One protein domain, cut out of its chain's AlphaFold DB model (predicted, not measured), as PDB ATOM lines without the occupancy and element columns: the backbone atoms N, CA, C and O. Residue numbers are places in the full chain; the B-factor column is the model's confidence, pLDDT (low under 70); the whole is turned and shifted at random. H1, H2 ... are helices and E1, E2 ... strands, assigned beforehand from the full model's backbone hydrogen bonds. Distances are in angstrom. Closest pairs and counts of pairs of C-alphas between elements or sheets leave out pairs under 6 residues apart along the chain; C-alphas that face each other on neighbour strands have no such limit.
ATOM      1  N   SER A   2     -33.716 -48.518 -48.369       38.03
ATOM      2  CA  SER A   2     -32.356 -48.057 -48.072       38.03
ATOM      3  C   SER A   2     -31.388 -48.721 -49.048       38.03
ATOM      4  O   SER A   2     -31.263 -49.942 -49.057       38.03
ATOM      5  N   SER A   3     -30.768 -47.922 -49.915       40.22
ATOM      6  CA  SER A   3     -29.582 -48.326 -50.667       40.22
ATOM      7  C   SER A   3     -28.499 -48.654 -49.644       40.22
ATOM      8  O   SER A   3     -28.032 -47.744 -48.958       40.22
ATOM      9  N   SER A   4     -28.128 -49.930 -49.491       51.81
ATOM     10  CA  SER A   4     -27.019 -50.300 -48.614       51.81
ATOM     11  C   SER A   4     -25.729 -49.802 -49.251       51.81
ATOM     12  O   SER A   4     -25.134 -50.460 -50.100       51.81
ATOM     13  N   TYR A   5     -25.311 -48.603 -48.869       60.44
ATOM     14  CA  TYR A   5     -23.931 -48.190 -49.046       60.44
ATOM     15  C   TYR A   5     -23.049 -49.282 -48.426       60.44
ATOM     16  O   TYR A   5     -23.320 -49.717 -47.304       60.44
ATOM     17  N   GLU A   6     -22.067 -49.781 -49.179       81.69
ATOM     18  CA  GLU A   6     -21.171 -50.863 -48.753       81.69
ATOM     19  C   GLU A   6     -20.234 -50.364 -47.640       81.69
ATOM     20  O   GLU A   6     -19.071 -50.052 -47.865       81.69
ATOM     21  N   PHE A   7     -20.772 -50.217 -46.432       89.25
ATOM     22  CA  PHE A   7     -20.011 -49.994 -45.211       89.25
ATOM     23  C   PHE A   7     -19.629 -51.336 -44.584       89.25
ATOM     24  O   PHE A   7     -20.278 -52.360 -44.817       89.25
ATOM     25  N   ILE A   8     -18.604 -51.333 -43.726       87.88
ATOM     26  CA  ILE A   8     -18.214 -52.542 -42.993       87.88
ATOM     27  C   ILE A   8     -19.356 -52.936 -42.059       87.88
ATOM     28  O   ILE A   8     -19.743 -52.176 -41.167       87.88
ATOM     29  N   HIS A   9     -19.871 -54.149 -42.250       90.31
ATOM     30  CA  HIS A   9     -20.898 -54.696 -41.383       90.31
ATOM     31  C   HIS A   9     -20.352 -54.866 -39.959       90.31
ATOM     32  O   HIS A   9     -19.387 -55.594 -39.733       90.31
ATOM     33  N   ASN A  10     -20.991 -54.204 -38.997       89.69
ATOM     34  CA  ASN A  10     -20.717 -54.365 -37.574       89.69
ATOM     35  C   ASN A  10     -21.962 -54.957 -36.906       89.69
ATOM     36  O   ASN A  10     -22.938 -54.244 -36.676       89.69
ATOM     37  N   SER A  11     -21.928 -56.261 -36.620       92.06
ATOM     38  CA  SER A  11     -23.050 -57.001 -36.024       92.06
ATOM     39  C   SER A  11     -23.274 -56.691 -34.542       92.06
ATOM     40  O   SER A  11     -24.303 -57.071 -33.995       92.06
ATOM     41  N   ILE A  12     -22.304 -56.050 -33.886       93.31
ATOM     42  CA  ILE A  12     -22.366 -55.668 -32.467       93.31
ATOM     43  C   ILE A  12     -23.053 -54.302 -32.316       93.31
ATOM     44  O   ILE A  12     -23.581 -53.974 -31.257       93.31
ATOM     45  N   LEU A  13     -23.062 -53.497 -33.382       94.06
ATOM     46  CA  LEU A  13     -23.706 -52.192 -33.385       94.06
ATOM     47  C   LEU A  13     -25.231 -52.340 -33.272       94.06
ATOM     48  O   LEU A  13     -25.836 -53.140 -33.988       94.06
ATOM     49  N   SER A  14     -25.844 -51.528 -32.409       94.06
ATOM     50  CA  SER A  14     -27.296 -51.475 -32.202       94.06
ATOM     51  C   SER A  14     -28.080 -51.167 -33.491       94.06
ATOM     52  O   SER A  14     -27.507 -50.820 -34.534       94.06
ATOM     53  N   SER A  15     -29.409 -51.303 -33.441       95.44
ATOM     54  CA  SER A  15     -30.261 -50.941 -34.581       95.44
ATOM     55  C   SER A  15     -30.193 -49.438 -34.879       95.44
ATOM     56  O   SER A  15     -29.677 -48.650 -34.083       95.44
ATOM     57  N   ASP A  16     -30.706 -49.025 -36.037       95.50
ATOM     58  CA  ASP A  16     -30.726 -47.609 -36.420       95.50
ATOM     59  C   ASP A  16     -31.565 -46.793 -35.435       95.50
ATOM     60  O   ASP A  16     -31.152 -45.714 -35.013       95.50
ATOM     61  N   GLU A  17     -32.697 -47.346 -35.005       95.94
ATOM     62  CA  GLU A  17     -33.599 -46.750 -34.025       95.94
ATOM     63  C   GLU A  17     -32.913 -46.563 -32.670       95.94
ATOM     64  O   GLU A  17     -33.038 -45.498 -32.070       95.94
ATOM     65  N   ASP A  18     -32.137 -47.550 -32.216       96.38
ATOM     66  CA  ASP A  18     -31.402 -47.469 -30.950       96.38
ATOM     67  C   ASP A  18     -30.294 -46.407 -30.999       96.38
ATOM     68  O   ASP A  18     -30.112 -45.643 -30.045       96.38
ATOM     69  N   ILE A  19     -29.560 -46.320 -32.117       96.31
ATOM     70  CA  ILE A  19     -28.534 -45.286 -32.323       96.31
ATOM     71  C   ILE A  19     -29.183 -43.898 -32.299       96.31
ATOM     72  O   ILE A  19     -28.673 -42.992 -31.634       96.31
ATOM     73  N   ILE A  20     -30.309 -43.726 -32.998       96.56
ATOM     74  CA  ILE A  20     -31.048 -42.457 -33.042       96.56
ATOM     75  C   ILE A  20     -31.570 -42.100 -31.652       96.56
ATOM     76  O   ILE A  20     -31.325 -40.986 -31.196       96.56
ATOM     77  N   ALA A  21     -32.203 -43.039 -30.946       96.81
ATOM     78  CA  ALA A  21     -32.723 -42.825 -29.597       96.81
ATOM     79  C   ALA A  21     -31.611 -42.439 -28.606       96.81
ATOM     80  O   ALA A  21     -31.793 -41.548 -27.770       96.81
ATOM     81  N   HIS A  22     -30.428 -43.056 -28.714       96.44
ATOM     82  CA  HIS A  22     -29.248 -42.670 -27.930       96.44
ATOM     83  C   HIS A  22     -28.812 -41.231 -28.222       96.44
ATOM     84  O   HIS A  22     -28.564 -40.456 -27.294       96.44
ATOM     85  N   CYS A  23     -28.751 -40.848 -29.498       96.56
ATOM     86  CA  CYS A  23     -28.375 -39.495 -29.899       96.56
ATOM     87  C   CYS A  23     -29.418 -38.463 -29.452       96.56
ATOM     88  O   CYS A  23     -29.049 -37.426 -28.902       96.56
ATOM     89  N   GLU A  24     -30.706 -38.763 -29.605       96.44
ATOM     90  CA  GLU A  24     -31.819 -37.912 -29.185       96.44
ATOM     91  C   GLU A  24     -31.825 -37.686 -27.669       96.44
ATOM     92  O   GLU A  24     -31.926 -36.543 -27.215       96.44
ATOM     93  N   LYS A  25     -31.610 -38.741 -26.871       97.06
ATOM     94  CA  LYS A  25     -31.478 -38.646 -25.406       97.06
ATOM     95  C   LYS A  25     -30.381 -37.664 -24.984       97.06
ATOM     96  O   LYS A  25     -30.509 -36.990 -23.962       97.06
ATOM     97  N   LEU A  26     -29.313 -37.572 -25.773       96.06
ATOM     98  CA  LEU A  26     -28.193 -36.654 -25.563       96.06
ATOM     99  C   LEU A  26     -28.373 -35.298 -26.268       96.06
ATOM    100  O   LEU A  26     -27.465 -34.469 -26.216       96.06
ATOM    101  N   LYS A  27     -29.534 -35.052 -26.889       95.81
ATOM    102  CA  LYS A  27     -29.859 -33.857 -27.686       95.81
ATOM    103  C   LYS A  27     -28.930 -33.665 -28.890       95.81
ATOM    104  O   LYS A  27     -28.476 -32.556 -29.153       95.81
ATOM    105  N   PHE A  28     -28.642 -34.760 -29.597       91.81
ATOM    106  CA  PHE A  28     -27.799 -34.823 -30.795       91.81
ATOM    107  C   PHE A  28     -26.455 -34.089 -30.628       91.81
ATOM    108  O   PHE A  28     -26.189 -33.102 -31.320       91.81
ATOM    109  N   PRO A  29     -25.584 -34.547 -29.708       93.00
ATOM    110  CA  PRO A  29     -24.279 -33.930 -29.523       93.00
ATOM    111  C   PRO A  29     -23.432 -34.093 -30.799       93.00
ATOM    112  O   PRO A  29     -23.605 -35.079 -31.515       93.00
ATOM    113  N   PRO A  30     -22.452 -33.205 -31.069       88.25
ATOM    114  CA  PRO A  30     -21.571 -33.325 -32.239       88.25
ATOM    115  C   PRO A  30     -20.871 -34.687 -32.369       88.25
ATOM    116  O   PRO A  30     -20.544 -35.123 -33.475       88.25
ATOM    117  N   GLY A  31     -20.653 -35.368 -31.241       91.12
ATOM    118  CA  GLY A  31     -20.395 -36.797 -31.227       91.12
ATOM    119  C   GLY A  31     -20.552 -37.428 -29.845       91.12
ATOM    120  O   GLY A  31     -20.550 -36.735 -28.826       91.12
ATOM    121  N   THR A  32     -20.719 -38.746 -29.826       95.38
ATOM    122  CA  THR A  32     -20.921 -39.570 -28.627       95.38
ATOM    123  C   THR A  32     -20.382 -40.984 -28.849       95.38
ATOM    124  O   THR A  32     -20.104 -41.383 -29.974       95.38
ATOM    125  N   THR A  33     -20.225 -41.761 -27.785       96.06
ATOM    126  CA  THR A  33     -19.821 -43.172 -27.851       96.06
ATOM    127  C   THR A  33     -21.023 -44.088 -27.662       96.06
ATOM    128  O   THR A  33     -21.918 -43.775 -26.875       96.06
ATOM    129  N   ILE A  34     -21.011 -45.244 -28.325       96.06
ATOM    130  CA  ILE A  34     -21.873 -46.385 -27.988       96.06
ATOM    131  C   ILE A  34     -21.005 -47.444 -27.320       96.06
ATOM    132  O   ILE A  34     -19.941 -47.793 -27.837       96.06
ATOM    133  N   ALA A  35     -21.463 -47.935 -26.172       96.06
ATOM    134  CA  ALA A  35     -20.843 -49.038 -25.456       96.06
ATOM    135  C   ALA A  35     -21.716 -50.289 -25.563       96.06
ATOM    136  O   ALA A  35     -22.944 -50.198 -25.544       96.06
ATOM    137  N   ASP A  36     -21.077 -51.448 -25.656       93.12
ATOM    138  CA  ASP A  36     -21.748 -52.737 -25.544       93.12
ATOM    139  C   ASP A  36     -22.247 -52.916 -24.098       93.12
ATOM    140  O   ASP A  36     -21.443 -52.852 -23.163       93.12
ATOM    141  N   PRO A  37     -23.556 -53.138 -23.877       90.56
ATOM    142  CA  PRO A  37     -24.123 -53.246 -22.535       90.56
ATOM    143  C   PRO A  37     -23.619 -54.467 -21.752       90.56
ATOM    144  O   PRO A  37     -23.676 -54.465 -20.525       90.56
ATOM    145  N   SER A  38     -23.136 -55.511 -22.430       93.81
ATOM    146  CA  SER A  38     -22.652 -56.734 -21.786       93.81
ATOM    147  C   SER A  38     -21.211 -56.605 -21.292       93.81
ATOM    148  O   SER A  38     -20.887 -57.040 -20.186       93.81
ATOM    149  N   THR A  39     -20.348 -55.959 -22.077       95.25
ATOM    150  CA  THR A  39     -18.909 -55.842 -21.796       95.25
ATOM    151  C   THR A  39     -18.496 -54.466 -21.283       95.25
ATOM    152  O   THR A  39     -17.367 -54.304 -20.830       95.25
ATOM    153  N   HIS A  40     -19.383 -53.469 -21.364       93.25
ATOM    154  CA  HIS A  40     -19.105 -52.048 -21.118       93.25
ATOM    155  C   HIS A  40     -17.990 -51.461 -22.003       93.25
ATOM    156  O   HIS A  40     -17.521 -50.349 -21.760       93.25
ATOM    157  N   SER A  41     -17.566 -52.186 -23.041       94.38
ATOM    158  CA  SER A  41     -16.535 -51.730 -23.969       94.38
ATOM    159  C   SER A  41     -17.133 -50.765 -24.986       94.38
ATOM    160  O   SER A  41     -18.254 -50.962 -25.452       94.38
ATOM    161  N   ILE A  42     -16.392 -49.717 -25.352       95.06
ATOM    162  CA  ILE A  42     -16.829 -48.780 -26.392       95.06
ATOM    163  C   ILE A  42     -16.686 -49.466 -27.752       95.06
ATOM    164  O   ILE A  42     -15.587 -49.850 -28.140       95.06
ATOM    165  N   ILE A  43     -17.794 -49.593 -28.480       95.31
ATOM    166  CA  ILE A  43     -17.850 -50.311 -29.763       95.31
ATOM    167  C   ILE A  43     -17.922 -49.381 -30.973       95.31
ATOM    168  O   ILE A  43     -17.578 -49.786 -32.081       95.31
ATOM    169  N   ALA A  44     -18.365 -48.138 -30.781       96.00
ATOM    170  CA  ALA A  44     -18.459 -47.164 -31.861       96.00
ATOM    171  C   ALA A  44     -18.371 -45.723 -31.357       96.00
ATOM    172  O   ALA A  44     -18.804 -45.390 -30.249       96.00
ATOM    173  N   TRP A  45     -17.851 -44.856 -32.221       95.75
ATOM    174  CA  TRP A  45     -18.033 -43.415 -32.141       95.75
ATOM    175  C   TRP A  45     -19.158 -43.006 -33.089       95.75
ATOM    176  O   TRP A  45     -19.178 -43.407 -34.252       95.75
ATOM    177  N   ILE A  46     -20.082 -42.189 -32.601       96.25
ATOM    178  CA  ILE A  46     -21.166 -41.620 -33.387       96.25
ATOM    179  C   ILE A  46     -20.884 -40.141 -33.583       96.25
ATOM    180  O   ILE A  46     -20.686 -39.408 -32.616       96.25
ATOM    181  N   LYS A  47     -20.878 -39.695 -34.834       94.81
ATOM    182  CA  LYS A  47     -20.834 -38.282 -35.206       94.81
ATOM    183  C   LYS A  47     -22.230 -37.847 -35.639       94.81
ATOM    184  O   LYS A  47     -22.779 -38.480 -36.535       94.81
ATOM    185  N   CYS A  48     -22.764 -36.766 -35.072       93.69
ATOM    186  CA  CYS A  48     -24.101 -36.260 -35.405       93.69
ATOM    187  C   CYS A  48     -24.071 -34.762 -35.705       93.69
ATOM    188  O   CYS A  48     -23.449 -33.987 -34.980       93.69
ATOM    189  N   SER A  49     -24.748 -34.329 -36.767       92.94
ATOM    190  CA  SER A  49     -24.969 -32.906 -37.050       92.94
ATOM    191  C   SER A  49     -25.989 -32.723 -38.172       92.94
ATOM    192  O   SER A  49     -26.154 -33.600 -39.015       92.94
ATOM    193  N   THR A  50     -26.585 -31.534 -38.262       91.44
ATOM    194  CA  THR A  50     -27.322 -31.084 -39.456       91.44
ATOM    195  C   THR A  50     -26.456 -31.064 -40.721       91.44
ATOM    196  O   THR A  50     -26.986 -31.133 -41.822       91.44
ATOM    197  N   ASN A  51     -25.127 -30.976 -40.576       88.12
ATOM    198  CA  ASN A  51     -24.178 -30.924 -41.698       88.12
ATOM    199  C   ASN A  51     -23.501 -32.270 -41.997       88.12
ATOM    200  O   ASN A  51     -22.629 -32.333 -42.857       88.12
ATOM    201  N   VAL A  52     -23.823 -33.325 -41.247       87.38
ATOM    202  CA  VAL A  52     -23.274 -34.661 -41.499       87.38
ATOM    203  C   VAL A  52     -24.073 -35.295 -42.634       87.38
ATOM    204  O   VAL A  52     -25.299 -35.323 -42.582       87.38
ATOM    205  N   THR A  53     -23.392 -35.798 -43.660       89.62
ATOM    206  CA  THR A  53     -24.033 -36.362 -44.856       89.62
ATOM    207  C   THR A  53     -23.618 -37.811 -45.083       89.62
ATOM    208  O   THR A  53     -22.602 -38.283 -44.571       89.62
ATOM    209  N   VAL A  54     -24.395 -38.531 -45.894       87.31
ATOM    210  CA  VAL A  54     -24.011 -39.874 -46.349       87.31
ATOM    211  C   VAL A  54     -22.748 -39.824 -47.221       87.31
ATOM    212  O   VAL A  54     -21.900 -40.703 -47.103       87.31
ATOM    213  N   GLY A  55     -22.570 -38.771 -48.027       84.94
ATOM    214  CA  GLY A  55     -21.350 -38.573 -48.815       84.94
ATOM    215  C   GLY A  55     -20.096 -38.446 -47.944       84.94
ATOM    216  O   GLY A  55     -19.065 -39.042 -48.256       84.94
ATOM    217  N   GLU A  56     -20.192 -37.753 -46.803       85.31
ATOM    218  CA  GLU A  56     -19.105 -37.715 -45.818       85.31
ATOM    219  C   GLU A  56     -18.774 -39.123 -45.296       85.31
ATOM    220  O   GLU A  56     -17.606 -39.514 -45.249       85.31
ATOM    221  N   ALA A  57     -19.797 -39.908 -44.947       86.94
ATOM    222  CA  ALA A  57     -19.615 -41.275 -44.471       86.94
ATOM    223  C   ALA A  57     -18.905 -42.168 -45.498       86.94
ATOM    224  O   ALA A  57     -17.964 -42.884 -45.153       86.94
ATOM    225  N   GLN A  58     -19.329 -42.112 -46.763       83.81
ATOM    226  CA  GLN A  58     -18.700 -42.858 -47.856       83.81
ATOM    227  C   GLN A  58     -17.244 -42.449 -48.043       83.81
ATOM    228  O   GLN A  58     -16.369 -43.308 -48.134       83.81
ATOM    229  N   MET A  59     -16.964 -41.146 -48.037       80.19
ATOM    230  CA  MET A  59     -15.604 -40.647 -48.200       80.19
ATOM    231  C   MET A  59     -14.685 -41.108 -47.072       80.19
ATOM    232  O   MET A  59     -13.582 -41.594 -47.331       80.19
ATOM    233  N   GLN A  60     -15.136 -40.992 -45.825       84.12
ATOM    234  CA  GLN A  60     -14.375 -41.464 -44.678       84.12
ATOM    235  C   GLN A  60     -14.131 -42.978 -44.760       84.12
ATOM    236  O   GLN A  60     -13.014 -43.434 -44.511       84.12
ATOM    237  N   HIS A  61     -15.144 -43.750 -45.161       86.38
ATOM    238  CA  HIS A  61     -15.029 -45.193 -45.346       86.38
ATOM    239  C   HIS A  61     -13.992 -45.564 -46.413       86.38
ATOM    240  O   HIS A  61     -13.072 -46.335 -46.144       86.38
ATOM    241  N   TRP A  62     -14.081 -44.959 -47.599       81.50
ATOM    242  CA  TRP A  62     -13.121 -45.171 -48.681       81.50
ATOM    243  C   TRP A  62     -11.709 -44.748 -48.290       81.50
ATOM    244  O   TRP A  62     -10.749 -45.415 -48.662       81.50
ATOM    245  N   THR A  63     -11.568 -43.681 -47.502       78.00
ATOM    246  CA  THR A  63     -10.265 -43.266 -46.962       78.00
ATOM    247  C   THR A  63      -9.677 -44.335 -46.061       78.00
ATOM    248  O   THR A  63      -8.497 -44.655 -46.188       78.00
ATOM    249  N   ALA A  64     -10.487 -44.914 -45.176       82.31
ATOM    250  CA  ALA A  64     -10.034 -45.979 -44.294       82.31
ATOM    251  C   ALA A  64      -9.571 -47.215 -45.084       82.31
ATOM    252  O   ALA A  64      -8.493 -47.738 -44.798       82.31
ATOM    253  N   ILE A  65     -10.328 -47.625 -46.109       79.69
ATOM    254  CA  ILE A  65      -9.956 -48.737 -46.997       79.69
ATOM    255  C   ILE A  65      -8.656 -48.423 -47.743       79.69
ATOM    256  O   ILE A  65      -7.705 -49.191 -47.654       79.69
ATOM    257  N   ALA A  66      -8.573 -47.269 -48.408       75.75
ATOM    258  CA  ALA A  66      -7.415 -46.906 -49.219       75.75
ATOM    259  C   ALA A  66      -6.117 -46.810 -48.397       75.75
ATOM    260  O   ALA A  66      -5.059 -47.233 -48.858       75.75
ATOM    261  N   LEU A  67      -6.181 -46.276 -47.169       71.94
ATOM    262  CA  LEU A  67      -5.028 -46.235 -46.260       71.94
ATOM    263  C   LEU A  67      -4.575 -47.640 -45.846       71.94
ATOM    264  O   LEU A  67      -3.373 -47.908 -45.799       71.94
ATOM    265  N   CYS A  68      -5.535 -48.529 -45.579       79.31
ATOM    266  CA  CYS A  68      -5.276 -49.925 -45.237       79.31
ATOM    267  C   CYS A  68      -4.618 -50.676 -46.407       79.31
ATOM    268  O   CYS A  68      -3.554 -51.271 -46.237       79.31
ATOM    269  N   GLU A  69      -5.192 -50.585 -47.609       78.50
ATOM    270  CA  GLU A  69      -4.683 -51.233 -48.826       78.50
ATOM    271  C   GLU A  69      -3.297 -50.722 -49.236       78.50
ATOM    272  O   GLU A  69      -2.473 -51.485 -49.737       78.50
ATOM    273  N   ALA A  70      -3.004 -49.445 -48.977       73.81
ATOM    274  CA  ALA A  70      -1.690 -48.857 -49.218       73.81
ATOM    275  C   ALA A  70      -0.610 -49.320 -48.218       73.81
ATOM    276  O   ALA A  70       0.551 -48.933 -48.359       73.81
ATOM    277  N   GLY A  71      -0.961 -50.107 -47.193       77.50
ATOM    278  CA  GLY A  71      -0.026 -50.566 -46.163       77.50
ATOM    279  C   GLY A  71       0.507 -49.434 -45.282       77.50
ATOM    280  O   GLY A  71       1.590 -49.544 -44.702       77.50
ATOM    281  N   VAL A  72      -0.221 -48.318 -45.190       69.62
ATOM    282  CA  VAL A  72       0.200 -47.168 -44.395       69.62
ATOM    283  C   VAL A  72      -0.145 -47.407 -42.930       69.62
ATOM    284  O   VAL A  72      -1.290 -47.288 -42.514       69.62
ATOM    285  N   SER A  73       0.867 -47.708 -42.118       72.00
ATOM    286  CA  SER A  73       0.689 -47.986 -40.684       72.00
ATOM    287  C   SER A  73       0.669 -46.732 -39.800       72.00
ATOM    288  O   SER A  73       0.152 -46.754 -38.684       72.00
ATOM    289  N   HIS A  74       1.222 -45.619 -40.287       66.38
ATOM    290  CA  HIS A  74       1.374 -44.382 -39.516       66.38
ATOM    291  C   HIS A  74       0.191 -43.410 -39.679       66.38
ATOM    292  O   HIS A  74       0.114 -42.423 -38.945       66.38
ATOM    293  N   VAL A  75      -0.750 -43.683 -40.589       67.38
ATOM    294  CA  VAL A  75      -2.005 -42.930 -40.748       67.38
ATOM    295  C   VAL A  75      -3.169 -43.903 -40.883       67.38
ATOM    296  O   VAL A  75      -3.122 -44.808 -41.704       67.38
ATOM    297  N   ARG A  76      -4.241 -43.676 -40.125       77.94
ATOM    298  CA  ARG A  76      -5.503 -44.412 -40.248       77.94
ATOM    299  C   ARG A  76      -6.690 -43.456 -40.303       77.94
ATOM    300  O   ARG A  76      -6.646 -42.358 -39.753       77.94
ATOM    301  N   ALA A  77      -7.774 -43.884 -40.926       83.25
ATOM    302  CA  ALA A  77      -9.086 -43.265 -40.770       83.25
ATOM    303  C   ALA A  77     -10.011 -44.286 -40.110       83.25
ATOM    304  O   ALA A  77      -9.839 -45.485 -40.327       83.25
ATOM    305  N   ALA A  78     -10.953 -43.831 -39.282       88.56
ATOM    306  CA  ALA A  78     -11.943 -44.725 -38.685       88.56
ATOM    307  C   ALA A  78     -12.885 -45.231 -39.789       88.56
ATOM    308  O   ALA A  78     -13.588 -44.401 -40.380       88.56
ATOM    309  N   PRO A  79     -12.935 -46.544 -40.077       91.25
ATOM    310  CA  PRO A  79     -13.901 -47.080 -41.012       91.25
ATOM    311  C   PRO A  79     -15.319 -46.812 -40.515       91.25
ATOM    312  O   PRO A  79     -15.630 -46.942 -39.328       91.25
ATOM    313  N   VAL A  80     -16.187 -46.432 -41.447       94.56
ATOM    314  CA  VAL A  80     -17.612 -46.256 -41.168       94.56
ATOM    315  C   VAL A  80     -18.317 -47.605 -41.230       94.56
ATOM    316  O   VAL A  80     -18.109 -48.366 -42.175       94.56
ATOM    317  N   SER A  81     -19.156 -47.880 -40.232       95.75
ATOM    318  CA  SER A  81     -20.034 -49.052 -40.192       95.75
ATOM    319  C   SER A  81     -21.477 -48.714 -40.549       95.75
ATOM    320  O   SER A  81     -22.210 -49.578 -41.025       95.75
ATOM    321  N   ARG A  82     -21.912 -47.469 -40.306       95.44
ATOM    322  CA  ARG A  82     -23.268 -47.034 -40.647       95.44
ATOM    323  C   ARG A  82     -23.370 -45.533 -40.888       95.44
ATOM    324  O   ARG A  82     -22.699 -44.752 -40.218       95.44
ATOM    325  N   ALA A  83     -24.251 -45.138 -41.800       95.50
ATOM    326  CA  ALA A  83     -24.666 -43.756 -42.012       95.50
ATOM    327  C   ALA A  83     -26.192 -43.701 -42.054       95.50
ATOM    328  O   ALA A  83     -26.818 -44.521 -42.724       95.50
ATOM    329  N   LEU A  84     -26.780 -42.761 -41.326       95.19
ATOM    330  CA  LEU A  84     -28.222 -42.647 -41.139       95.19
ATOM    331  C   LEU A  84     -28.655 -41.181 -41.062       95.19
ATOM    332  O   LEU A  84     -27.847 -40.281 -40.831       95.19
ATOM    333  N   THR A  85     -29.945 -40.940 -41.277       95.00
ATOM    334  CA  THR A  85     -30.572 -39.622 -41.152       95.00
ATOM    335  C   THR A  85     -31.779 -39.746 -40.236       95.00
ATOM    336  O   THR A  85     -32.598 -40.644 -40.420       95.00
ATOM    337  N   ALA A  86     -31.881 -38.856 -39.255       94.19
ATOM    338  CA  ALA A  86     -33.002 -38.757 -38.326       94.19
ATOM    339  C   ALA A  86     -33.705 -37.404 -38.486       94.19
ATOM    340  O   ALA A  86     -33.081 -36.439 -38.922       94.19
ATOM    341  N   ASP A  87     -34.983 -37.320 -38.115       94.44
ATOM    342  CA  ASP A  87     -35.671 -36.038 -37.938       94.44
ATOM    343  C   ASP A  87     -35.542 -35.593 -36.478       94.44
ATOM    344  O   ASP A  87     -35.821 -36.369 -35.564       94.44
ATOM    345  N   TYR A  88     -35.108 -34.354 -36.253       93.06
ATOM    346  CA  TYR A  88     -35.085 -33.737 -34.934       93.06
ATOM    347  C   TYR A  88     -35.735 -32.359 -35.003       93.06
ATOM    348  O   TYR A  88     -35.173 -31.420 -35.568       93.06
ATOM    349  N   HIS A  89     -36.933 -32.242 -34.427       93.38
ATOM    350  CA  HIS A  89     -37.744 -31.022 -34.470       93.38
ATOM    351  C   HIS A  89     -37.999 -30.499 -35.901       93.38
ATOM    352  O   HIS A  89     -37.991 -29.290 -36.126       93.38
ATOM    353  N   GLY A  90     -38.229 -31.394 -36.871       94.50
ATOM    354  CA  GLY A  90     -38.471 -31.028 -38.269       94.50
ATOM    355  C   GLY A  90     -37.206 -30.676 -39.056       94.50
ATOM    356  O   GLY A  90     -37.299 -30.143 -40.164       94.50
ATOM    357  N   HIS A  91     -36.023 -30.934 -38.491       93.88
ATOM    358  CA  HIS A  91     -34.742 -30.761 -39.164       93.88
ATOM    359  C   HIS A  91     -34.050 -32.113 -39.371       93.88
ATOM    360  O   HIS A  91     -33.928 -32.882 -38.415       93.88
ATOM    361  N   PRO A  92     -33.535 -32.401 -40.579       95.75
ATOM    362  CA  PRO A  92     -32.757 -33.609 -40.809       95.75
ATOM    363  C   PRO A  92     -31.402 -33.518 -40.093       95.75
ATOM    364  O   PRO A  92     -30.658 -32.547 -40.250       95.75
ATOM    365  N   ILE A  93     -31.070 -34.554 -39.328       96.12
ATOM    366  CA  ILE A  93     -29.786 -34.742 -38.655       96.12
ATOM    367  C   ILE A  93     -29.114 -35.978 -39.238       96.12
ATOM    368  O   ILE A  93     -29.631 -37.091 -39.131       96.12
ATOM    369  N   GLY A  94     -27.937 -35.800 -39.830       96.00
ATOM    370  CA  GLY A  94     -27.101 -36.922 -40.231       96.00
ATOM    371  C   GLY A  94     -26.354 -37.501 -39.037       96.00
ATOM    372  O   GLY A  94     -25.863 -36.760 -38.181       96.00
ATOM    373  N   CYS A  95     -26.243 -38.827 -38.999       96.44
ATOM    374  CA  CYS A  95     -25.447 -39.554 -38.021       96.44
ATOM    375  C   CYS A  95     -24.543 -40.574 -38.728       96.44
ATOM    376  O   CYS A  95     -24.975 -41.274 -39.642       96.44
ATOM    377  N   ILE A  96     -23.289 -40.678 -38.291       96.25
ATOM    378  CA  ILE A  96     -22.315 -41.655 -38.795       96.25
ATOM    379  C   ILE A  96     -21.805 -42.465 -37.615       96.25
ATOM    380  O   ILE A  96     -21.237 -41.894 -36.685       96.25
ATOM    381  N   ALA A  97     -21.977 -43.782 -37.675       96.44
ATOM    382  CA  ALA A  97     -21.360 -44.724 -36.758       96.44
ATOM    383  C   ALA A  97     -20.053 -45.243 -37.362       96.44
ATOM    384  O   ALA A  97     -20.048 -45.865 -38.428       96.44
ATOM    385  N   MET A  98     -18.946 -44.987 -36.679       95.94
ATOM    386  CA  MET A  98     -17.597 -45.353 -37.107       95.94
ATOM    387  C   MET A  98     -16.851 -46.069 -35.983       95.94
ATOM    388  O   MET A  98     -17.237 -45.985 -34.814       95.94
ATOM    389  N   GLU A  99     -15.773 -46.762 -36.343       93.62
ATOM    390  CA  GLU A  99     -14.882 -47.403 -35.377       93.62
ATOM    391  C   GLU A  99     -14.460 -46.411 -34.280       93.62
ATOM    392  O   GLU A  99     -14.012 -45.293 -34.560       93.62
ATOM    393  N   TYR A 100     -14.598 -46.821 -33.018       92.75
ATOM    394  CA  TYR A 100     -14.041 -46.052 -31.918       92.75
ATOM    395  C   TYR A 100     -12.530 -46.248 -31.868       92.75
ATOM    396  O   TYR A 100     -12.041 -47.361 -31.697       92.75
ATOM    397  N   ILE A 101     -11.791 -45.147 -31.980       84.56
ATOM    398  CA  ILE A 101     -10.338 -45.173 -31.859       84.56
ATOM    399  C   ILE A 101      -9.957 -44.560 -30.522       84.56
ATOM    400  O   ILE A 101     -10.041 -43.339 -30.327       84.56
ATOM    401  N   GLU A 102      -9.527 -45.432 -29.614       82.94
ATOM    402  CA  GLU A 102      -8.946 -45.031 -28.346       82.94
ATOM    403  C   GLU A 102      -7.609 -44.341 -28.621       82.94
ATOM    404  O   GLU A 102      -6.615 -44.926 -29.058       82.94
ATOM    405  N   ALA A 103      -7.632 -43.029 -28.462       69.81
ATOM    406  CA  ALA A 103      -6.500 -42.167 -28.704       69.81
ATOM    407  C   ALA A 103      -6.631 -40.976 -27.758       69.81
ATOM    408  O   ALA A 103      -7.712 -40.372 -27.707       69.81
ATOM    409  N   PRO A 104      -5.573 -40.612 -27.016       52.41
ATOM    410  CA  PRO A 104      -5.612 -39.416 -26.196       52.41
ATOM    411  C   PRO A 104      -5.957 -38.211 -27.078       52.41
ATOM    412  O   PRO A 104      -5.405 -38.026 -28.168       52.41
ATOM    413  N   LEU A 105      -6.892 -37.384 -26.606       43.69
ATOM    414  CA  LEU A 105      -7.184 -36.082 -27.199       43.69
ATOM    415  C   LEU A 105      -5.973 -35.170 -26.969       43.69
ATOM    416  O   LEU A 105      -5.914 -34.416 -26.002       43.69
ATOM    417  N   VAL A 106      -4.969 -35.273 -27.836       38.66
ATOM    418  CA  VAL A 106      -3.789 -34.408 -27.795       38.66
ATOM    419  C   VAL A 106      -4.047 -33.201 -28.687       38.66
ATOM    420  O   VAL A 106      -4.056 -33.306 -29.912       38.66
ATOM    421  N   HIS A 107      -4.247 -32.048 -28.053       33.41
ATOM    422  CA  HIS A 107      -4.329 -30.747 -28.710       33.41
ATOM    423  C   HIS A 107      -3.021 -30.465 -29.481       33.41
ATOM    424  O   HIS A 107      -1.925 -30.618 -28.941       33.41
ATOM    425  N   SER A 108      -3.111 -30.106 -30.765       33.16
ATOM    426  CA  SER A 108      -2.008 -30.271 -31.729       33.16
ATOM    427  C   SER A 108      -1.021 -29.108 -31.865       33.16
ATOM    428  O   SER A 108      -0.081 -29.229 -32.644       33.16
ATOM    429  N   PRO A 154      -9.470 -26.274 -47.790       43.62
ATOM    430  CA  PRO A 154      -8.637 -25.745 -46.708       43.62
ATOM    431  C   PRO A 154      -9.349 -25.641 -45.344       43.62
ATOM    432  O   PRO A 154      -8.698 -25.521 -44.306       43.62
ATOM    433  N   SER A 155     -10.680 -25.688 -45.337       49.19
ATOM    434  CA  SER A 155     -11.537 -25.618 -44.152       49.19
ATOM    435  C   SER A 155     -11.412 -26.832 -43.224       49.19
ATOM    436  O   SER A 155     -11.663 -26.698 -42.026       49.19
ATOM    437  N   ASP A 156     -10.995 -27.995 -43.739       51.03
ATOM    438  CA  ASP A 156     -10.890 -29.236 -42.957       51.03
ATOM    439  C   ASP A 156      -9.557 -29.404 -42.210       51.03
ATOM    440  O   ASP A 156      -9.416 -30.315 -41.388       51.03
ATOM    441  N   PHE A 157      -8.607 -28.477 -42.385       50.03
ATOM    442  CA  PHE A 157      -7.376 -28.389 -41.586       50.03
ATOM    443  C   PHE A 157      -7.641 -27.780 -40.199       50.03
ATOM    444  O   PHE A 157      -7.057 -26.768 -39.804       50.03
ATOM    445  N   ASN A 158      -8.556 -28.396 -39.456       55.00
ATOM    446  CA  ASN A 158      -8.889 -28.046 -38.083       55.00
ATOM    447  C   ASN A 158      -8.269 -29.072 -37.116       55.00
ATOM    448  O   ASN A 158      -8.485 -30.270 -37.306       55.00
ATOM    449  N   PRO A 159      -7.569 -28.650 -36.043       52.09
ATOM    450  CA  PRO A 159      -7.022 -29.537 -35.012       52.09
ATOM    451  C   PRO A 159      -7.977 -30.615 -34.489       52.09
ATOM    452  O   PRO A 159      -7.551 -31.735 -34.234       52.09
ATOM    453  N   GLY A 160      -9.271 -30.303 -34.375       57.47
ATOM    454  CA  GLY A 160     -10.286 -31.255 -33.909       57.47
ATOM    455  C   GLY A 160     -10.531 -32.450 -34.839       57.47
ATOM    456  O   GLY A 160     -11.176 -33.409 -34.424       57.47
ATOM    457  N   ASN A 161     -10.021 -32.416 -36.073       61.59
ATOM    458  CA  ASN A 161     -10.210 -33.468 -37.071       61.59
ATOM    459  C   ASN A 161      -9.108 -34.543 -37.030       61.59
ATOM    460  O   ASN A 161      -9.188 -35.510 -37.785       61.59
ATOM    461  N   PHE A 162      -8.101 -34.407 -36.159       59.38
ATOM    462  CA  PHE A 162      -6.961 -35.322 -36.081       59.38
ATOM    463  C   PHE A 162      -6.734 -35.804 -34.644       59.38
ATOM    464  O   PHE A 162      -6.802 -35.022 -33.697       59.38
ATOM    465  N   ARG A 163      -6.406 -37.086 -34.464       59.59
ATOM    466  CA  ARG A 163      -5.942 -37.656 -33.186       59.59
ATOM    467  C   ARG A 163      -4.613 -38.368 -33.365       59.59
ATOM    468  O   ARG A 163      -4.328 -38.896 -34.430       59.59
ATOM    469  N   LYS A 164      -3.795 -38.401 -32.315       58.66
ATOM    470  CA  LYS A 164      -2.556 -39.188 -32.290       58.66
ATOM    471  C   LYS A 164      -2.786 -40.447 -31.473       58.66
ATOM    472  O   LYS A 164      -3.370 -40.366 -30.398       58.66
ATOM    473  N   THR A 165      -2.300 -41.580 -31.952       58.09
ATOM    474  CA  THR A 165      -2.342 -42.845 -31.219       58.09
ATOM    475  C   THR A 165      -0.982 -43.543 -31.256       58.09
ATOM    476  O   THR A 165      -0.089 -43.165 -32.022       58.09
ATOM    477  N   THR A 166      -0.792 -44.502 -30.356       67.19
ATOM    478  CA  THR A 166       0.401 -45.353 -30.301       67.19
ATOM    479  C   THR A 166      -0.053 -46.779 -30.577       67.19
ATOM    480  O   THR A 166      -0.855 -47.324 -29.824       67.19
ATOM    481  N   THR A 167       0.419 -47.356 -31.675       63.66
ATOM    482  CA  THR A 167       0.231 -48.762 -32.034       63.66
ATOM    483  C   THR A 167       1.464 -49.570 -31.604       63.66
ATOM    484  O   THR A 167       2.514 -48.981 -31.331       63.66
ATOM    485  N   PRO A 168       1.383 -50.912 -31.544       69.25
ATOM    486  CA  PRO A 168       2.547 -51.758 -31.259       69.25
ATOM    487  C   PRO A 168       3.746 -51.489 -32.185       69.25
ATOM    488  O   PRO A 168       4.889 -51.569 -31.745       69.25
ATOM    489  N   ASP A 169       3.476 -51.090 -33.431       66.19
ATOM    490  CA  ASP A 169       4.490 -50.810 -34.455       66.19
ATOM    491  C   ASP A 169       5.009 -49.358 -34.446       66.19
ATOM    492  O   ASP A 169       5.879 -49.003 -35.243       66.19
ATOM    493  N   GLY A 170       4.485 -48.490 -33.570       71.94
ATOM    494  CA  GLY A 170       4.952 -47.111 -33.427       71.94
ATOM    495  C   GLY A 170       3.849 -46.067 -33.254       71.94
ATOM    496  O   GLY A 170       2.764 -46.323 -32.747       71.94
ATOM    497  N   ARG A 171       4.146 -44.818 -33.621       64.62
ATOM    498  CA  ARG A 171       3.202 -43.693 -33.495       64.62
ATOM    499  C   ARG A 171       2.385 -43.558 -34.777       64.62
ATOM    500  O   ARG A 171       2.956 -43.615 -35.862       64.62
ATOM    501  N   SER A 172       1.086 -43.299 -34.660       61.00
ATOM    502  CA  SER A 172       0.202 -43.086 -35.811       61.00
ATOM    503  C   SER A 172      -0.773 -41.923 -35.612       61.00
ATOM    504  O   SER A 172      -1.006 -41.443 -34.497       61.00
ATOM    505  N   VAL A 173      -1.312 -41.421 -36.721       60.59
ATOM    506  CA  VAL A 173      -2.297 -40.338 -36.763       60.59
ATOM    507  C   VAL A 173      -3.616 -40.859 -37.305       60.59
ATOM    508  O   VAL A 173      -3.667 -41.596 -38.281       60.59
ATOM    509  N   VAL A 174      -4.696 -40.453 -36.660       61.47
ATOM    510  CA  VAL A 174      -6.065 -40.814 -36.986       61.47
ATOM    511  C   VAL A 174      -6.765 -39.586 -37.545       61.47
ATOM    512  O   VAL A 174      -6.815 -38.558 -36.865       61.47
ATOM    513  N   VAL A 175      -7.335 -39.683 -38.742       65.94
ATOM    514  CA  VAL A 175      -8.202 -38.638 -39.305       65.94
ATOM    515  C   VAL A 175      -9.657 -38.960 -38.963       65.94
ATOM    516  O   VAL A 175     -10.113 -40.082 -39.182       65.94
ATOM    517  N   LEU A 176     -10.372 -37.993 -38.388       59.09
ATOM    518  CA  LEU A 176     -11.700 -38.188 -37.794       59.09
ATOM    519  C   LEU A 176     -12.862 -37.571 -38.573       59.09
ATOM    520  O   LEU A 176     -14.011 -37.868 -38.259       59.09
ATOM    521  N   ASN A 177     -12.600 -36.617 -39.465       63.97
ATOM    522  CA  ASN A 177     -13.654 -35.748 -39.977       63.97
ATOM    523  C   ASN A 177     -13.271 -35.161 -41.342       63.97
ATOM    524  O   ASN A 177     -12.191 -34.585 -41.474       63.97
ATOM    525  N   PHE A 178     -14.178 -35.295 -42.311       56.84
ATOM    526  CA  PHE A 178     -14.015 -34.903 -43.714       56.84
ATOM    527  C   PHE A 178     -15.221 -34.042 -44.125       56.84
ATOM    528  O   PHE A 178     -16.016 -34.444 -44.974       56.84
ATOM    529  N   ARG A 179     -15.427 -32.895 -43.451       55.56
ATOM    530  CA  ARG A 179     -16.683 -32.118 -43.548       55.56
ATOM    531  C   ARG A 179     -16.987 -31.649 -44.967       55.56
ATOM    532  O   ARG A 179     -18.152 -31.409 -45.270       55.56
ATOM    533  N   ARG A 198      -1.827 -23.806 -43.001       42.19
ATOM    534  CA  ARG A 198      -2.879 -22.832 -43.305       42.19
ATOM    535  C   ARG A 198      -2.324 -21.419 -43.494       42.19
ATOM    536  O   ARG A 198      -2.693 -20.756 -44.458       42.19
ATOM    537  N   ARG A 199      -1.415 -20.963 -42.623       46.22
ATOM    538  CA  ARG A 199      -0.780 -19.641 -42.765       46.22
ATOM    539  C   ARG A 199       0.182 -19.603 -43.952       46.22
ATOM    540  O   ARG A 199       0.107 -18.681 -44.755       46.22
ATOM    541  N   ALA A 200       1.003 -20.639 -44.126       43.84
ATOM    542  CA  ALA A 200       1.945 -20.724 -45.245       43.84
ATOM    543  C   ALA A 200       1.249 -20.813 -46.619       43.84
ATOM    544  O   ALA A 200       1.764 -20.286 -47.603       43.84
ATOM    545  N   LEU A 201       0.078 -21.456 -46.696       41.88
ATOM    546  CA  LEU A 201      -0.751 -21.494 -47.902       41.88
ATOM    547  C   LEU A 201      -1.363 -20.113 -48.190       41.88
ATOM    548  O   LEU A 201      -1.254 -19.621 -49.312       41.88
ATOM    549  N   ASN A 202      -1.918 -19.451 -47.168       45.06
ATOM    550  CA  ASN A 202      -2.490 -18.106 -47.284       45.06
ATOM    551  C   ASN A 202      -1.454 -17.040 -47.687       45.06
ATOM    552  O   ASN A 202      -1.792 -16.105 -48.403       45.06
ATOM    553  N   GLU A 203      -0.195 -17.181 -47.263       45.09
ATOM    554  CA  GLU A 203       0.893 -16.262 -47.627       45.09
ATOM    555  C   GLU A 203       1.471 -16.525 -49.031       45.09
ATOM    556  O   GLU A 203       2.066 -15.628 -49.632       45.09
ATOM    557  N   LYS A 204       1.312 -17.742 -49.576       40.03
ATOM    558  CA  LYS A 204       1.906 -18.146 -50.864       40.03
ATOM    559  C   LYS A 204       0.950 -18.155 -52.050       40.03
ATOM    560  O   LYS A 204       1.430 -18.117 -53.186       40.03
ATOM    561  N   ILE A 205      -0.364 -18.159 -51.835       37.47
ATOM    562  CA  ILE A 205      -1.315 -17.902 -52.919       37.47
ATOM    563  C   ILE A 205      -1.300 -16.395 -53.203       37.47
ATOM    564  O   ILE A 205      -1.984 -15.605 -52.556       37.47
ATOM    565  N   LYS A 206      -0.497 -15.976 -54.188       39.03
ATOM    566  CA  LYS A 206      -0.629 -14.640 -54.777       39.03
ATOM    567  C   LYS A 206      -1.901 -14.615 -55.617       39.03
ATOM    568  O   LYS A 206      -1.870 -14.950 -56.799       39.03
ATOM    569  N   TYR A 207      -3.013 -14.221 -55.007       39.84
ATOM    570  CA  TYR A 207      -4.181 -13.812 -55.777       39.84
ATOM    571  C   TYR A 207      -3.802 -12.595 -56.636       39.84
ATOM    572  O   TYR A 207      -3.038 -11.741 -56.163       39.84
ATOM    573  N   PRO A 208      -4.287 -12.506 -57.891       36.38
ATOM    574  CA  PRO A 208      -4.129 -11.294 -58.681       36.38
ATOM    575  C   PRO A 208      -4.595 -10.123 -57.817       36.38
ATOM    576  O   PRO A 208      -5.664 -10.201 -57.217       36.38
ATOM    577  N   GLN A 209      -3.754  -9.100 -57.666       40.44
ATOM    578  CA  GLN A 209      -4.011  -7.977 -56.765       40.44
ATOM    579  C   GLN A 209      -5.355  -7.311 -57.101       40.44
ATOM    580  O   GLN A 209      -5.452  -6.468 -57.987       40.44
ATOM    581  N   GLY A 210      -6.381  -7.702 -56.352       40.69
ATOM    582  CA  GLY A 210      -7.756  -7.228 -56.388       40.69
ATOM    583  C   GLY A 210      -8.375  -7.559 -55.032       40.69
ATOM    584  O   GLY A 210      -8.304  -8.687 -54.561       40.69
ATOM    585  N   ARG A 211      -8.832  -6.528 -54.326       41.50
ATOM    586  CA  ARG A 211      -9.127  -6.507 -52.884       41.50
ATOM    587  C   ARG A 211     -10.128  -7.576 -52.420       41.50
ATOM    588  O   ARG A 211     -11.204  -7.661 -52.991       41.50
ATOM    589  N   SER A 212      -9.820  -8.187 -51.267       50.22
ATOM    590  CA  SER A 212     -10.680  -8.554 -50.112       50.22
ATOM    591  C   SER A 212     -12.031  -9.241 -50.359       50.22
ATOM    592  O   SER A 212     -12.291 -10.282 -49.764       50.22
ATOM    593  N   ASN A 213     -12.887  -8.688 -51.211       41.31
ATOM    594  CA  ASN A 213     -14.246  -9.159 -51.444       41.31
ATOM    595  C   ASN A 213     -14.265 -10.492 -52.193       41.31
ATOM    596  O   ASN A 213     -15.123 -11.312 -51.902       41.31
ATOM    597  N   ASP A 214     -13.301 -10.751 -53.081       39.78
ATOM    598  CA  ASP A 214     -13.204 -12.038 -53.784       39.78
ATOM    599  C   ASP A 214     -12.689 -13.150 -52.868       39.78
ATOM    600  O   ASP A 214     -13.113 -14.290 -52.988       39.78
ATOM    601  N   VAL A 215     -11.820 -12.828 -51.904       41.56
ATOM    602  CA  VAL A 215     -11.344 -13.782 -50.887       41.56
ATOM    603  C   VAL A 215     -12.451 -14.085 -49.885       41.56
ATOM    604  O   VAL A 215     -12.649 -15.240 -49.526       41.56
ATOM    605  N   GLU A 216     -13.213 -13.077 -49.463       42.00
ATOM    606  CA  GLU A 216     -14.369 -13.262 -48.589       42.00
ATOM    607  C   GLU A 216     -15.518 -13.976 -49.320       42.00
ATOM    608  O   GLU A 216     -16.154 -14.854 -48.745       42.00
ATOM    609  N   ALA A 217     -15.724 -13.698 -50.612       38.56
ATOM    610  CA  ALA A 217     -16.668 -14.405 -51.472       38.56
ATOM    611  C   ALA A 217     -16.220 -15.837 -51.784       38.56
ATOM    612  O   ALA A 217     -17.071 -16.714 -51.800       38.56
ATOM    613  N   LEU A 218     -14.924 -16.112 -51.968       37.25
ATOM    614  CA  LEU A 218     -14.377 -17.463 -52.149       37.25
ATOM    615  C   LEU A 218     -14.367 -18.258 -50.842       37.25
ATOM    616  O   LEU A 218     -14.661 -19.445 -50.868       37.25
ATOM    617  N   LEU A 219     -14.089 -17.633 -49.695       41.97
ATOM    618  CA  LEU A 219     -14.225 -18.260 -48.376       41.97
ATOM    619  C   LEU A 219     -15.700 -18.537 -48.053       41.97
ATOM    620  O   LEU A 219     -16.036 -19.642 -47.633       41.97
ATOM    621  N   SER A 220     -16.591 -17.581 -48.330       37.22
ATOM    622  CA  SER A 220     -18.045 -17.734 -48.206       37.22
ATOM    623  C   SER A 220     -18.594 -18.777 -49.184       37.22
ATOM    624  O   SER A 220     -19.409 -19.605 -48.789       37.22
ATOM    625  N   ALA A 221     -18.095 -18.825 -50.423       33.94
ATOM    626  CA  ALA A 221     -18.426 -19.854 -51.406       33.94
ATOM    627  C   ALA A 221     -17.861 -21.215 -50.993       33.94
ATOM    628  O   ALA A 221     -18.594 -22.187 -51.027       33.94
ATOM    629  N   SER A 222     -16.628 -21.313 -50.493       36.91
ATOM    630  CA  SER A 222     -16.057 -22.575 -49.991       36.91
ATOM    631  C   SER A 222     -16.819 -23.138 -48.784       36.91
ATOM    632  O   SER A 222     -16.896 -24.350 -48.621       36.91
ATOM    633  N   GLY A 223     -17.440 -22.270 -47.975       32.97
ATOM    634  CA  GLY A 223     -18.363 -22.656 -46.904       32.97
ATOM    635  C   GLY A 223     -19.809 -22.907 -47.356       32.97
ATOM    636  O   GLY A 223     -20.603 -23.400 -46.559       32.97
ATOM    637  N   ARG A 224     -20.167 -22.565 -48.604       31.20
ATOM    638  CA  ARG A 224     -21.509 -22.723 -49.207       31.20
ATOM    639  C   ARG A 224     -21.550 -23.688 -50.394       31.20
ATOM    640  O   ARG A 224     -22.634 -24.032 -50.846       31.20
ATOM    641  N   LEU A 225     -20.400 -24.175 -50.856       28.45
ATOM    642  CA  LEU A 225     -20.243 -25.263 -51.820       28.45
ATOM    643  C   LEU A 225     -20.468 -26.610 -51.116       28.45
ATOM    644  O   LEU A 225     -19.677 -27.539 -51.210       28.45
ATOM    645  N   VAL A 226     -21.581 -26.701 -50.396       37.81
ATOM    646  CA  VAL A 226     -22.331 -27.941 -50.279       37.81
ATOM    647  C   VAL A 226     -23.617 -27.656 -51.024       37.81
ATOM    648  O   VAL A 226     -24.569 -27.139 -50.449       37.81
ATOM    649  N   GLN A 227     -23.630 -27.931 -52.324       30.97
ATOM    650  CA  GLN A 227     -24.892 -28.125 -53.015       30.97
ATOM    651  C   GLN A 227     -24.716 -29.057 -54.213       30.97
ATOM    652  O   GLN A 227     -24.111 -28.704 -55.221       30.97
ATOM    653  N   TYR A 228     -25.341 -30.219 -54.024       24.30
ATOM    654  CA  TYR A 228     -25.618 -31.331 -54.926       24.30
ATOM    655  C   TYR A 228     -24.534 -32.402 -55.095       24.30
ATOM    656  O   TYR A 228     -23.479 -32.196 -55.688       24.30
ATOM    657  N   GLY A 229     -24.898 -33.565 -54.547       30.16
ATOM    658  CA  GLY A 229     -24.208 -34.844 -54.469       30.16
ATOM    659  C   GLY A 229     -24.923 -35.674 -53.417       30.16
ATOM    660  O   GLY A 229     -24.462 -35.633 -52.257       30.16
TER     661      GLY A 229
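What this domain is: This is residues 2 to 108, 154 to 179 and 198 to 229 of the 229 residues of an uncharacterized protein of Auriculariopsis ampla (UniProt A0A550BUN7). A strongly twisted four-strand sheet, E1 E2 E5 E4, curls round the helix H1 on one face, while the longest helix, H2, covers part of the other face and reaches on to a small second sheet, E3 E7 E6. Away from this body lies a loose arm with H3 and H4, where residues 208 to 214 stick out free. The printed part has 165 residues with four named helices and seven named strands, in the order H1 E1 E2 H2 E3 E4 E5 E6 E7 H3 H4; the class is mixed. The four-strand sheet is antiparallel and the three-strand sheet is mixed. The whole is only just compact, close to loose, with a radius of gyration of the C-alphas of 18.2 A and spans of 62 by 47 by 29 A.

How they stand to each other: Begin with the largest sheet, in the order E1, residues 31 to 35, E2, 42 to 49, E5, 91 to 98, and E4, 80 to 88. In the hairpin E1 and E2, find N 32 and O 46 at 2.9 A; between E2 and E5, N 47 and O 96 at 2.9 A; in the hairpin E4 and E5, N 95 and O 84 at 2.8 A. The sheet curls round H1, residues 16 to 25; the closest C-alphas of H1 and E4 are those of Ile 20 and Ala 86, 6.7 A. On the opposite face is H2, residues 54 to 69, over E5 and E4 at a height over the sheet of 9.7 A; it runs along the strands, at 12 degrees to E4 on the local plane. H2 is also on the second sheet, E3, residues 75 to 77, E7, 170 to 175, and E6, 162 to 167: the closest C-alphas of H2 and E3 are those of Ala 64 and Ala 77, 4.5 A. E3 and E7 are parallel, with N 76 and O 173 at 2.8 A; E6 and E7 are a hairpin, with N 174 and O 163 at 2.7 A. E3 runs on into E4 across a break of 2 residues, at 42 degrees. H3, residues 198 to 204, and H4, residues 213 to 222, are apart, and neither is on a sheet. In H1, H2, H3 and H4 every O i to N i+4 pair is within hydrogen-bond range.

Where its parts are: Find C-alpha 16 at (-30.726, -47.609, -36.420); from there H1 runs 14.2 A to C-alpha 25. H2 runs 22.6 A from C-alpha 54 at (-24.011, -39.874, -46.349). E1 spans 13.5 A, E2 20.8 A, E4 22.4 A, E5 22.6 A, E6 15.8 A and E7 16.7 A, while E3 spans 7.1 A. H3 spans 10.1 A, and H4 runs 13.6 A to C-alpha 222 at (-16.057, -22.575, -49.991).

The domain as a whole: The C-alphas farthest apart are those of Ser 38 and Gln 209, 62.8 A. Residues 109 to 153 and 180 to 197 are not printed; the gaps are 17.0 A from C-alpha 108 to 154 and 16.6 A from C-alpha 179 to 198. Of the links that are printed whole, none is long. The mean pLDDT of the printed part is 72.5, and 70 residues are under 70, among them residues 154 to 169 and 198 to 229.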